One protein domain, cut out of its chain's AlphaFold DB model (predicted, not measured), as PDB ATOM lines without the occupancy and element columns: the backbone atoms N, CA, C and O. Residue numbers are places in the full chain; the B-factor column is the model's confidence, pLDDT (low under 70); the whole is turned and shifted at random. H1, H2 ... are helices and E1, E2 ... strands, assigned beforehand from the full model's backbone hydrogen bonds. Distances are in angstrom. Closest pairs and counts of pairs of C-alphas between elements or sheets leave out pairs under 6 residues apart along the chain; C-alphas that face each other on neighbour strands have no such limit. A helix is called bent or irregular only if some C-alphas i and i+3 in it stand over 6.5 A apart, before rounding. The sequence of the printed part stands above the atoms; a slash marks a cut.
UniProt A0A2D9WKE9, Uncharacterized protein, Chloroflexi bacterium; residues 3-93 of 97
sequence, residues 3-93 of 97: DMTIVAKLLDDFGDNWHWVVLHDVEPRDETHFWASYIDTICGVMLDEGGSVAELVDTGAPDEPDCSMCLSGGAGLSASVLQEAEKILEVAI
ATOM      1  N   ASP A   3     -16.117   9.100  22.294       86.44
ATOM      2  CA  ASP A   3     -14.884   9.084  21.517       86.44
ATOM      3  C   ASP A   3     -15.032   8.146  20.314       86.44
ATOM      4  O   ASP A   3     -15.713   7.115  20.386       86.44
ATOM      5  N   MET A   4     -14.393   8.510  19.205       87.06
ATOM      6  CA  MET A   4     -14.340   7.703  17.988       87.06
ATOM      7  C   MET A   4     -12.886   7.406  17.649       87.06
ATOM      8  O   MET A   4     -12.065   8.314  17.562       87.06
ATOM      9  N   THR A   5     -12.576   6.131  17.431       88.81
ATOM     10  CA  THR A   5     -11.239   5.691  17.029       88.81
ATOM     11  C   THR A   5     -11.269   5.207  15.587       88.81
ATOM     12  O   THR A   5     -12.118   4.392  15.227       88.81
ATOM     13  N   ILE A   6     -10.337   5.698  14.776       88.31
ATOM     14  CA  ILE A   6     -10.188   5.342  13.361       88.31
ATOM     15  C   ILE A   6      -8.728   5.030  13.033       88.31
ATOM     16  O   ILE A   6      -7.820   5.451  13.750       88.31
ATOM     17  N   VAL A   7      -8.498   4.320  11.930       88.62
ATOM     18  CA  VAL A   7      -7.159   4.154  11.354       88.62
ATOM     19  C   VAL A   7      -6.938   5.250  10.317       88.62
ATOM     20  O   VAL A   7      -7.676   5.322   9.337       88.62
ATOM     21  N   ALA A   8      -5.929   6.100  10.509       86.81
ATOM     22  CA  ALA A   8      -5.588   7.137   9.535       86.81
ATOM     23  C   ALA A   8      -4.078   7.400   9.469       86.81
ATOM     24  O   ALA A   8      -3.315   6.984  10.346       86.81
ATOM     25  N   LYS A   9      -3.651   8.092   8.407       82.69
ATOM     26  CA  LYS A   9      -2.285   8.608   8.258       82.69
ATOM     27  C   LYS A   9      -2.218  10.062   8.699       82.69
ATOM     28  O   LYS A   9      -3.167  10.819   8.503       82.69
ATOM     29  N   LEU A  10      -1.070  10.455   9.239       71.69
ATOM     30  CA  LEU A  10      -0.780  11.856   9.519       71.69
ATOM     31  C   LEU A  10      -0.414  12.534   8.197       71.69
ATOM     32  O   LEU A  10       0.494  12.085   7.508       71.69
ATOM     33  N   LEU A  11      -1.153  13.575   7.806       65.38
ATOM     34  CA  LEU A  11      -0.932  14.251   6.520       65.38
ATOM     35  C   LEU A  11       0.328  15.130   6.527       65.38
ATOM     36  O   LEU A  11       0.982  15.259   5.494       65.38
ATOM     37  N   ASP A  12       0.662  15.704   7.686       58.31
ATOM     38  CA  ASP A  12       1.767  16.660   7.839       58.31
ATOM     39  C   ASP A  12       3.069  16.038   8.355       58.31
ATOM     40  O   ASP A  12       4.122  16.675   8.283       58.31
ATOM     41  N   ASP A  13       3.030  14.795   8.841       51.31
ATOM     42  CA  ASP A  13       4.217  14.102   9.329       51.31
ATOM     43  C   ASP A  13       4.542  12.944   8.387       51.31
ATOM     44  O   ASP A  13       3.672  12.153   8.038       51.31
ATOM     45  N   PHE A  14       5.798  12.853   7.953       46.69
ATOM     46  CA  PHE A  14       6.340  11.954   6.919       46.69
ATOM     47  C   PHE A  14       6.234  10.436   7.234       46.69
ATOM     48  O   PHE A  14       7.024   9.631   6.736       46.69
ATOM     49  N   GLY A  15       5.303  10.017   8.088       56.69
ATOM     50  CA  GLY A  15       5.023   8.629   8.407       56.69
ATOM     51  C   GLY A  15       4.113   7.985   7.366       56.69
ATOM     52  O   GLY A  15       2.929   8.287   7.282       56.69
ATOM     53  N   ASP A  16       4.640   7.000   6.642       72.50
ATOM     54  CA  ASP A  16       3.832   6.078   5.831       72.50
ATOM     55  C   ASP A  16       2.950   5.138   6.665       72.50
ATOM     56  O   ASP A  16       2.173   4.362   6.101       72.50
ATOM     57  N   ASN A  17       3.076   5.214   7.987       87.00
ATOM     58  CA  ASN A  17       2.407   4.326   8.910       87.00
ATOM     59  C   ASN A  17       0.955   4.756   9.133       87.00
ATOM     60  O   ASN A  17       0.615   5.936   9.180       87.00
ATOM     61  N   TRP A  18       0.103   3.764   9.307       88.88
ATOM     62  CA  TRP A  18      -1.250   3.884   9.802       88.88
ATOM     63  C   TRP A  18      -1.238   3.963  11.326       88.88
ATOM     64  O   TRP A  18      -0.567   3.179  12.002       88.88
ATOM     65  N   HIS A  19      -2.001   4.906  11.870       89.50
ATOM     66  CA  HIS A  19      -2.111   5.168  13.299       89.50
ATOM     67  C   HIS A  19      -3.559   5.026  13.757       89.50
ATOM     68  O   HIS A  19      -4.486   5.346  13.014       89.50
ATOM     69  N   TRP A  20      -3.747   4.611  15.010       90.88
ATOM     70  CA  TRP A  20      -5.021   4.820  15.689       90.88
ATOM     71  C   TRP A  20      -5.160   6.303  16.028       90.88
ATOM     72  O   TRP A  20      -4.449   6.793  16.909       90.88
ATOM     73  N   VAL A  21      -6.057   6.991  15.329       87.94
ATOM     74  CA  VAL A  21      -6.453   8.377  15.591       87.94
ATOM     75  C   VAL A  21      -7.705   8.370  16.454       87.94
ATOM     76  O   VAL A  21      -8.648   7.624  16.173       87.94
ATOM     77  N   VAL A  22      -7.716   9.188  17.501       88.69
ATOM     78  CA  VAL A  22      -8.846   9.350  18.410       88.69
ATOM     79  C   VAL A  22      -9.418  10.748  18.238       88.69
ATOM     80  O   VAL A  22      -8.722  11.750  18.368       88.69
ATOM     81  N   LEU A  23     -10.707  10.803  17.920       89.44
ATOM     82  CA  LEU A  23     -11.499  12.020  17.933       89.44
ATOM     83  C   LEU A  23     -12.239  12.040  19.268       89.44
ATOM     84  O   LEU A  23     -13.012  11.120  19.557       89.44
ATOM     85  N   HIS A  24     -12.001  13.068  20.074       88.25
ATOM     86  CA  HIS A  24     -12.598  13.177  21.400       88.25
ATOM     87  C   HIS A  24     -13.880  14.001  21.392       88.25
ATOM     88  O   HIS A  24     -13.971  15.014  20.695       88.25
ATOM     89  N   ASP A  25     -14.858  13.574  22.199       88.81
ATOM     90  CA  ASP A  25     -16.168  14.227  22.329       88.81
ATOM     91  C   ASP A  25     -16.865  14.460  20.978       88.81
ATOM     92  O   ASP A  25     -17.284  15.566  20.635       88.81
ATOM     93  N   VAL A  26     -16.996  13.391  20.195       88.88
ATOM     94  CA  VAL A  26     -17.443  13.503  18.807       88.88
ATOM     95  C   VAL A  26     -18.915  13.894  18.699       88.88
ATOM     96  O   VAL A  26     -19.796  13.275  19.305       88.88
ATOM     97  N   GLU A  27     -19.178  14.872  17.835       90.50
ATOM     98  CA  GLU A  27     -20.506  15.229  17.349       90.50
ATOM     99  C   GLU A  27     -20.579  15.028  15.825       90.50
ATOM    100  O   GLU A  27     -19.921  15.760  15.078       90.50
ATOM    101  N   PRO A  28     -21.393  14.085  15.314       87.31
ATOM    102  CA  PRO A  28     -21.588  13.945  13.876       87.31
ATOM    103  C   PRO A  28     -22.282  15.189  13.310       87.31
ATOM    104  O   PRO A  28     -23.280  15.669  13.858       87.31
ATOM    105  N   ARG A  29     -21.756  15.713  12.201       86.75
ATOM    106  CA  ARG A  29     -22.379  16.802  11.434       86.75
ATOM    107  C   ARG A  29     -23.117  16.243  10.219       86.75
ATOM    108  O   ARG A  29     -24.251  16.650   9.972       86.75
ATOM    109  N   ASP A  30     -22.510  15.280   9.531       87.25
ATOM    110  CA  ASP A  30     -23.115  14.476   8.466       87.25
ATOM    111  C   ASP A  30     -22.439  13.088   8.370       87.25
ATOM    112  O   ASP A  30     -21.865  12.618   9.350       87.25
ATOM    113  N   GLU A  31     -22.570  12.391   7.234       82.00
ATOM    114  CA  GLU A  31     -22.018  11.041   7.035       82.00
ATOM    115  C   GLU A  31     -20.480  11.000   7.017       82.00
ATOM    116  O   GLU A  31     -19.903   9.967   7.355       82.00
ATOM    117  N   THR A  32     -19.815  12.096   6.640       80.44
ATOM    118  CA  THR A  32     -18.351  12.164   6.481       80.44
ATOM    119  C   THR A  32     -17.699  13.247   7.338       80.44
ATOM    120  O   THR A  32     -16.481  13.237   7.485       80.44
ATOM    121  N   HIS A  33     -18.468  14.165   7.927       83.69
ATOM    122  CA  HIS A  33     -17.959  15.260   8.749       83.69
ATOM    123  C   HIS A  33     -18.355  15.110  10.214       83.69
ATOM    124  O   HIS A  33     -19.528  14.952  10.571       83.69
ATOM    125  N   PHE A  34     -17.359  15.274  11.078       85.81
ATOM    126  CA  PHE A  34     -17.487  15.157  12.520       85.81
ATOM    127  C   PHE A  34     -16.850  16.367  13.177       85.81
ATOM    128  O   PHE A  34     -15.780  16.810  12.779       85.81
ATOM    129  N   TRP A  35     -17.498  16.912  14.196       90.06
ATOM    130  CA  TRP A  35     -16.829  17.819  15.115       90.06
ATOM    131  C   TRP A  35     -16.210  17.010  16.254       90.06
ATOM    132  O   TRP A  35     -16.831  16.061  16.728       90.06
ATOM    133  N   ALA A  36     -15.012  17.388  16.688       89.69
ATOM    134  CA  ALA A  36     -14.324  16.809  17.836       89.69
ATOM    135  C   ALA A  36     -13.679  17.920  18.671       89.69
ATOM    136  O   ALA A  36     -13.155  18.883  18.112       89.69
ATOM    137  N   SER A  37     -13.684  17.785  19.999       87.69
ATOM    138  CA  SER A  37     -13.064  18.759  20.912       87.69
ATOM    139  C   SER A  37     -11.551  18.873  20.693       87.69
ATOM    140  O   SER A  37     -10.990  19.966  20.770       87.69
ATOM    141  N   TYR A  38     -10.897  17.746  20.429       86.94
ATOM    142  CA  TYR A  38      -9.496  17.644  20.033       86.94
ATOM    143  C   TYR A  38      -9.263  16.281  19.369       86.94
ATOM    144  O   TYR A  38     -10.106  15.378  19.465       86.94
ATOM    145  N   ILE A  39      -8.146  16.155  18.660       86.38
ATOM    146  CA  ILE A  39      -7.797  14.963  17.892       86.38
ATOM    147  C   ILE A  39      -6.352  14.600  18.197       86.38
ATOM    148  O   ILE A  39      -5.447  15.414  18.010       86.38
ATOM    149  N   ASP A  40      -6.127  13.364  18.620       87.94
ATOM    150  CA  ASP A  40      -4.792  12.837  18.863       87.94
ATOM    151  C   ASP A  40      -4.628  11.429  18.278       87.94
ATOM    152  O   ASP A  40      -5.480  10.902  17.558       87.94
ATOM    153  N   THR A  41      -3.474  10.830  18.535       87.00
ATOM    154  CA  THR A  41      -3.205   9.431  18.231       87.00
ATOM    155  C   THR A  41      -2.942   8.668  19.516       87.00
ATOM    156  O   THR A  41      -2.314   9.185  20.439       87.00
ATOM    157  N   ILE A  42      -3.264   7.373  19.529       87.31
ATOM    158  CA  ILE A  42      -2.940   6.486  20.661       87.31
ATOM    159  C   ILE A  42      -1.426   6.469  20.960       87.31
ATOM    160  O   ILE A  42      -1.003   6.252  22.095       87.31
ATOM    161  N   CYS A  43      -0.570   6.717  19.962       86.06
ATOM    162  CA  CYS A  43       0.876   6.825  20.168       86.06
ATOM    163  C   CYS A  43       1.348   8.163  20.772       86.06
ATOM    164  O   CYS A  43       2.548   8.310  20.998       86.06
ATOM    165  N   GLY A  44       0.443   9.095  21.080       83.69
ATOM    166  CA  GLY A  44       0.735  10.334  21.808       83.69
ATOM    167  C   GLY A  44       1.067  11.544  20.932       83.69
ATOM    168  O   GLY A  44       1.665  12.497  21.424       83.69
ATOM    169  N   VAL A  45       0.717  11.515  19.643       83.25
ATOM    170  CA  VAL A  45       0.830  12.679  18.745       83.25
ATOM    171  C   VAL A  45      -0.487  13.446  18.759       83.25
ATOM    172  O   VAL A  45      -1.507  12.889  18.357       83.25
ATOM    173  N   MET A  46      -0.450  14.701  19.206       84.06
ATOM    174  CA  MET A  46      -1.571  15.636  19.098       84.06
ATOM    175  C   MET A  46      -1.672  16.138  17.657       84.06
ATOM    176  O   MET A  46      -0.676  16.609  17.107       84.06
ATOM    177  N   LEU A  47      -2.852  16.021  17.052       81.19
ATOM    178  CA  LEU A  47      -3.098  16.434  15.669       81.19
ATOM    179  C   LEU A  47      -3.819  17.770  15.602       81.19
ATOM    180  O   LEU A  47      -3.501  18.589  14.745       81.19
ATOM    181  N   ASP A  48      -4.768  17.988  16.508       80.69
ATOM    182  CA  ASP A  48      -5.520  19.231  16.561       80.69
ATOM    183  C   ASP A  48      -6.064  19.503  17.969       80.69
ATOM    184  O   ASP A  48      -6.608  18.610  18.620       80.69
ATOM    185  N   GLU A  49      -5.950  20.753  18.417       74.44
ATOM    186  CA  GLU A  49      -6.458  21.242  19.697       74.44
ATOM    187  C   GLU A  49      -7.449  22.387  19.448       74.44
ATOM    188  O   GLU A  49      -7.119  23.375  18.796       74.44
ATOM    189  N   GLY A  50      -8.643  22.316  20.051       66.81
ATOM    190  CA  GLY A  50      -9.545  23.473  20.117       66.81
ATOM    191  C   GLY A  50     -10.813  23.403  19.267       66.81
ATOM    192  O   GLY A  50     -11.306  24.442  18.832       66.81
ATOM    193  N   GLY A  51     -11.408  22.219  19.121       71.38
ATOM    194  CA  GLY A  51     -12.737  22.060  18.537       71.38
ATOM    195  C   GLY A  51     -12.718  22.123  17.015       71.38
ATOM    196  O   GLY A  51     -13.077  23.149  16.435       71.38
ATOM    197  N   SER A  52     -12.385  21.009  16.374       74.75
ATOM    198  CA  SER A  52     -12.137  20.947  14.934       74.75
ATOM    199  C   SER A  52     -13.166  20.110  14.197       74.75
ATOM    200  O   SER A  52     -13.762  19.183  14.744       74.75
ATOM    201  N   VAL A  53     -13.395  20.463  12.931       76.06
ATOM    202  CA  VAL A  53     -14.206  19.653  12.019       76.06
ATOM    203  C   VAL A  53     -13.268  18.700  11.289       76.06
ATOM    204  O   VAL A  53     -12.493  19.126  10.438       76.06
ATOM    205  N   ALA A  54     -13.344  17.421  11.638       74.50
ATOM    206  CA  ALA A  54     -12.683  16.341  10.931       74.50
ATOM    207  C   ALA A  54     -13.541  15.898   9.738       74.50
ATOM    208  O   ALA A  54     -14.721  15.570   9.896       74.50
ATOM    209  N   GLU A  55     -12.940  15.868   8.552       80.69
ATOM    210  CA  GLU A  55     -13.501  15.219   7.366       80.69
ATOM    211  C   GLU A  55     -12.878  13.825   7.233       80.69
ATOM    212  O   GLU A  55     -11.657  13.679   7.159       80.69
ATOM    213  N   LEU A  56     -13.718  12.791   7.212       73.56
ATOM    214  CA  LEU A  56     -13.289  11.425   6.948       73.56
ATOM    215  C   LEU A  56     -13.267  11.184   5.442       73.56
ATOM    216  O   LEU A  56     -14.309  11.058   4.799       73.56
ATOM    217  N   VAL A  57     -12.059  11.068   4.898       74.94
ATOM    218  CA  VAL A  57     -11.828  10.643   3.517       74.94
ATOM    219  C   VAL A  57     -11.313   9.209   3.541       74.94
ATOM    220  O   VAL A  57     -10.278   8.932   4.143       74.94
ATOM    221  N   ASP A  58     -12.020   8.287   2.885       73.88
ATOM    222  CA  ASP A  58     -11.538   6.912   2.739       73.88
ATOM    223  C   ASP A  58     -10.324   6.879   1.801       73.88
ATOM    224  O   ASP A  58     -10.426   7.064   0.586       73.88
ATOM    225  N   THR A  59      -9.154   6.651   2.390       72.88
ATOM    226  CA  THR A  59      -7.876   6.540   1.681       72.88
ATOM    227  C   THR A  59      -7.424   5.090   1.480       72.88
ATOM    228  O   THR A  59      -6.263   4.857   1.147       72.88
ATOM    229  N   GLY A  60      -8.299   4.101   1.700       80.69
ATOM    230  CA  GLY A  60      -7.930   2.685   1.712       80.69
ATOM    231  C   GLY A  60      -7.219   2.279   3.003       80.69
ATOM    232  O   GLY A  60      -6.217   1.561   2.958       80.69
ATOM    233  N   ALA A  61      -7.706   2.788   4.139       84.38
ATOM    234  CA  ALA A  61      -7.169   2.439   5.447       84.38
ATOM    235  C   ALA A  61      -7.351   0.932   5.730       84.38
ATOM    236  O   ALA A  61      -8.414   0.383   5.437       84.38
ATOM    237  N   PRO A  62      -6.330   0.244   6.271       87.75
ATOM    238  CA  PRO A  62      -6.475  -1.117   6.768       87.75
ATOM    239  C   PRO A  62      -7.321  -1.143   8.047       87.75
ATOM    240  O   PRO A  62      -7.517  -0.120   8.702       87.75
ATOM    241  N   ASP A  63      -7.756  -2.341   8.442       85.88
ATOM    242  CA  ASP A  63      -8.519  -2.542   9.681       85.88
ATOM    243  C   ASP A  63      -7.681  -2.287  10.955       85.88
ATOM    244  O   ASP A  63      -8.240  -2.005  12.013       85.88
ATOM    245  N   GLU A  64      -6.347  -2.382  10.871       87.12
ATOM    246  CA  GLU A  64      -5.407  -2.202  11.989       87.12
ATOM    247  C   GLU A  64      -4.219  -1.304  11.586       87.12
ATOM    248  O   GLU A  64      -3.787  -1.349  10.431       87.12
ATOM    249  N   PRO A  65      -3.642  -0.512  12.513       90.31
ATOM    250  CA  PRO A  65      -2.457   0.296  12.250       90.31
ATOM    251  C   PRO A  65      -1.198  -0.561  12.121       90.31
ATOM    252  O   PRO A  65      -1.090  -1.636  12.706       90.31
ATOM    253  N   ASP A  66      -0.183  -0.032  11.447       89.75
ATOM    254  CA  ASP A  66       1.163  -0.616  11.386       89.75
ATOM    255  C   ASP A  66       2.183   0.164  12.242       89.75
ATOM    256  O   ASP A  66       3.325  -0.273  12.418       89.75
ATOM    257  N   CYS A  67       1.772   1.287  12.847       88.00
ATOM    258  CA  CYS A  67       2.584   2.000  13.819       88.00
ATOM    259  C   CYS A  67       2.891   1.089  15.019       88.00
ATOM    260  O   CYS A  67       2.004   0.723  15.795       88.00
ATOM    261  N   SER A  68       4.173   0.776  15.222       86.50
ATOM    262  CA  SER A  68       4.638  -0.100  16.307       86.50
ATOM    263  C   SER A  68       4.226   0.388  17.699       86.50
ATOM    264  O   SER A  68       3.954  -0.430  18.575       86.50
ATOM    265  N   MET A  69       4.136   1.708  17.891       86.00
ATOM    266  CA  MET A  69       3.666   2.320  19.136       86.00
ATOM    267  C   MET A  69       2.156   2.159  19.322       86.00
ATOM    268  O   MET A  69       1.710   1.925  20.436       86.00
ATOM    269  N   CYS A  70       1.354   2.245  18.260       86.75
ATOM    270  CA  CYS A  70      -0.080   1.960  18.349       86.75
ATOM    271  C   CYS A  70      -0.328   0.472  18.644       86.75
ATOM    272  O   CYS A  70      -1.153   0.149  19.497       86.75
ATOM    273  N   LEU A  71       0.427  -0.422  17.997       85.19
ATOM    274  CA  LEU A  71       0.336  -1.872  18.194       85.19
ATOM    275  C   LEU A  71       0.750  -2.324  19.603       85.19
ATOM    276  O   LEU A  71       0.237  -3.322  20.102       85.19
ATOM    277  N   SER A  72       1.654  -1.599  20.268       81.44
ATOM    278  CA  SER A  72       2.066  -1.888  21.648       81.44
ATOM    279  C   SER A  72       1.115  -1.333  22.718       81.44
ATOM    280  O   SER A  72       1.384  -1.505  23.908       81.44
ATOM    281  N   GLY A  73      -0.005  -0.718  22.319       66.81
ATOM    282  CA  GLY A  73      -0.986  -0.120  23.231       66.81
ATOM    283  C   GLY A  73      -0.782   1.376  23.480       66.81
ATOM    284  O   GLY A  73      -1.270   1.898  24.480       66.81
ATOM    285  N   GLY A  74      -0.074   2.061  22.580       58.56
ATOM    286  CA  GLY A  74       0.216   3.485  22.678       58.56
ATOM    287  C   GLY A  74       1.372   3.792  23.607       58.56
ATOM    288  O   GLY A  74       1.850   2.938  24.360       58.56
ATOM    289  N   ALA A  75       1.808   5.051  23.601       51.59
ATOM    290  CA  ALA A  75       2.505   5.578  24.757       51.59
ATOM    291  C   ALA A  75       1.488   5.539  25.896       51.59
ATOM    292  O   ALA A  75       0.720   6.473  26.090       51.59
ATOM    293  N   GLY A  76       1.455   4.428  26.625       46.22
ATOM    294  CA  GLY A  76       0.832   4.350  27.925       46.22
ATOM    295  C   GLY A  76       1.563   5.307  28.857       46.22
ATOM    296  O   GLY A  76       2.240   4.882  29.790       46.22
ATOM    297  N   LEU A  77       1.353   6.612  28.680       45.53
ATOM    298  CA  LEU A  77       1.116   7.494  29.801       45.53
ATOM    299  C   LEU A  77      -0.162   6.946  30.434       45.53
ATOM    300  O   LEU A  77      -1.263   7.436  30.218       45.53
ATOM    301  N   SER A  78      -0.011   5.819  31.142       44.41
ATOM    302  CA  SER A  78      -1.043   5.246  31.992       44.41
ATOM    303  C   SER A  78      -1.682   6.394  32.764       44.41
ATOM    304  O   SER A  78      -0.989   7.364  33.065       44.41
ATOM    305  N   ALA A  79      -2.964   6.313  33.111       46.03
ATOM    306  CA  ALA A  79      -3.624   7.343  33.921       46.03
ATOM    307  C   ALA A  79      -2.775   7.807  35.137       46.03
ATOM    308  O   ALA A  79      -2.876   8.947  35.573       46.03
ATOM    309  N   SER A  80      -1.866   6.952  35.619       40.47
ATOM    310  CA  SER A  80      -0.795   7.244  36.574       40.47
ATOM    311  C   SER A  80       0.176   8.371  36.167       40.47
ATOM    312  O   SER A  80       0.539   9.174  37.014       40.47
ATOM    313  N   VAL A  81       0.626   8.462  34.912       48.25
ATOM    314  CA  VAL A  81       1.535   9.529  34.447       48.25
ATOM    315  C   VAL A  81       0.800  10.861  34.288       48.25
ATOM    316  O   VAL A  81       1.363  11.897  34.629       48.25
ATOM    317  N   LEU A  82      -0.466  10.837  33.858       48.94
ATOM    318  CA  LEU A  82      -1.321  12.031  33.850       48.94
ATOM    319  C   LEU A  82      -1.601  12.525  35.281       48.94
ATOM    320  O   LEU A  82      -1.451  13.713  35.547       48.94
ATOM    321  N   GLN A  83      -1.869  11.621  36.233       45.81
ATOM    322  CA  GLN A  83      -2.008  11.977  37.656       45.81
ATOM    323  C   GLN A  83      -0.725  12.556  38.267       45.81
ATOM    324  O   GLN A  83      -0.784  13.457  39.105       45.81
ATOM    325  N   GLU A  84       0.450  12.055  37.878       47.38
ATOM    326  CA  GLU A  84       1.721  12.605  38.363       47.38
ATOM    327  C   GLU A  84       2.048  13.960  37.705       47.38
ATOM    328  O   GLU A  84       2.628  14.825  38.361       47.38
ATOM    329  N   ALA A  85       1.616  14.204  36.461       47.69
ATOM    330  CA  ALA A  85       1.727  15.515  35.818       47.69
ATOM    331  C   ALA A  85       0.809  16.570  36.470       47.69
ATOM    332  O   ALA A  85       1.254  17.694  36.712       47.69
ATOM    333  N   GLU A  86      -0.426  16.208  36.836       48.16
ATOM    334  CA  GLU A  86      -1.343  17.087  37.585       48.16
ATOM    335  C   GLU A  86      -0.774  17.476  38.959       48.16
ATOM    336  O   GLU A  86      -0.798  18.653  39.329       48.16
ATOM    337  N   LYS A  87      -0.148  16.533  39.681       47.12
ATOM    338  CA  LYS A  87       0.552  16.841  40.942       47.12
ATOM    339  C   LYS A  87       1.702  17.830  40.770       47.12
ATOM    340  O   LYS A  87       1.937  18.645  41.659       47.12
ATOM    341  N   ILE A  88       2.450  17.760  39.667       55.78
ATOM    342  CA  ILE A  88       3.562  18.690  39.418       55.78
ATOM    343  C   ILE A  88       3.030  20.102  39.129       55.78
ATOM    344  O   ILE A  88       3.644  21.077  39.566       55.78
ATOM    345  N   LEU A  89       1.871  20.232  38.470       48.38
ATOM    346  CA  LEU A  89       1.237  21.533  38.238       48.38
ATOM    347  C   LEU A  89       0.696  22.179  39.524       48.38
ATOM    348  O   LEU A  89       0.859  23.387  39.693       48.38
ATOM    349  N   GLU A  90       0.122  21.411  40.455       48.44
ATOM    350  CA  GLU A  90      -0.367  21.959  41.734       48.44
ATOM    351  C   GLU A  90       0.761  22.511  42.624       48.44
ATOM    352  O   GLU A  90       0.555  23.475  43.362       48.44
ATOM    353  N   VAL A  91       1.976  21.962  42.526       55.53
ATOM    354  CA  VAL A  91       3.147  22.448  43.282       55.53
ATOM    355  C   VAL A  91       3.763  23.709  42.652       55.53
ATOM    356  O   VAL A  91       4.464  24.463  43.329       55.53
ATOM    357  N   ALA A  92       3.494  23.973  41.371       47.34
ATOM    358  CA  ALA A  92       4.083  25.082  40.622       47.34
ATOM    359  C   ALA A  92       3.270  26.387  40.669       47.34
ATOM    360  O   ALA A  92       3.745  27.402  40.157       47.34
ATOM    361  N   ILE A  93       2.085  26.406  41.294       49.09
ATOM    362  CA  ILE A  93       1.382  27.657  41.603       49.09
ATOM    363  C   ILE A  93       1.910  28.158  42.954       49.09
ATOM    364  O   ILE A  93       1.501  27.637  43.995       49.09
TER     365      ILE A  93
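AT A GLANCE: This is residues 3 to 93 of the 97 residues of an uncharacterized protein of Chloroflexi bacterium (UniProt A0A2D9WKE9). Picture one strongly twisted sheet of four strands, three of them (E2, E3, E4) sharply bent, with the short helix H1 grazing it; residues 78 to 93, with most of them in helix H2, stick out from this body as a free arm. A long loop, residues 56 to 67, leads from E4 to H1. The printed part has 91 residues, with E1, E2, E3, E4, H1 and H2 along the chain, of mixed class, helices and strands; the sheet's order is E1, E2, E3, E4, all antiparallel. The whole is only just loose, close to compact, with a radius of gyration of the C-alphas of 14.8 A, and only just elongated, spanning 46 by 31 by 21 A.

IN THESE COORDINATES: Find C-alpha 3 at (-14.884, 9.084, 21.517); from there E1 runs through residues 3 to 8, 15.3 A long. E2 is residues 19 to 28, 21.4 A, and bends by 87 degrees at residue 25. E3, residues 33 to 41, measures 18.5 A and bends by 94 degrees at residue 37. Look for E4 from C-alpha 46 at (-1.571, 15.636, 19.098); it holds residues 46 to 55 and bends by 118 degrees at residue 50. H1 is residues 68 to 71. H2, residues 79 to 91, is 19.0 A long and ends at C-alpha 91, (3.147, 22.448, 43.282).

HOW THE PARTS SIT: Begin with the sheet, a meander, each strand the antiparallel neighbour of the one before; E1 and E4 are its edge strands. In the hairpin of E1 and E2, whose directions differ by 139 degrees, look at N 6 and O 21, 2.9 A apart. In the hairpin of E2 and E3, at 142 degrees, N 22 and O 40 are 2.8 A apart. In the hairpin of E3 and E4, at 154 degrees, N 36 and O 52 are 2.9 A apart. H1 only grazes the sheet, with its residues 68 to 71; its closest C-alphas to E2 are those of Cys 70 and Trp 20, 6.3 A apart. H2 is not on the sheet and is apart from H1. In H2 each O i to N i+4 pair is within hydrogen-bond range; H1 is too short for such a pair.

THE WHOLE: The C-alphas farthest apart are those of Gly 60 and Ile 93, 48.0 A. Without residues 78 to 93, which stand free, the body spans 32 by 29 by 21 A. The printed part has no cut, and the link from E4 to H1 is long. Look in the B-factor column for pLDDT under 70 at residues 11 to 15, residue 50 and residues 73 to 93.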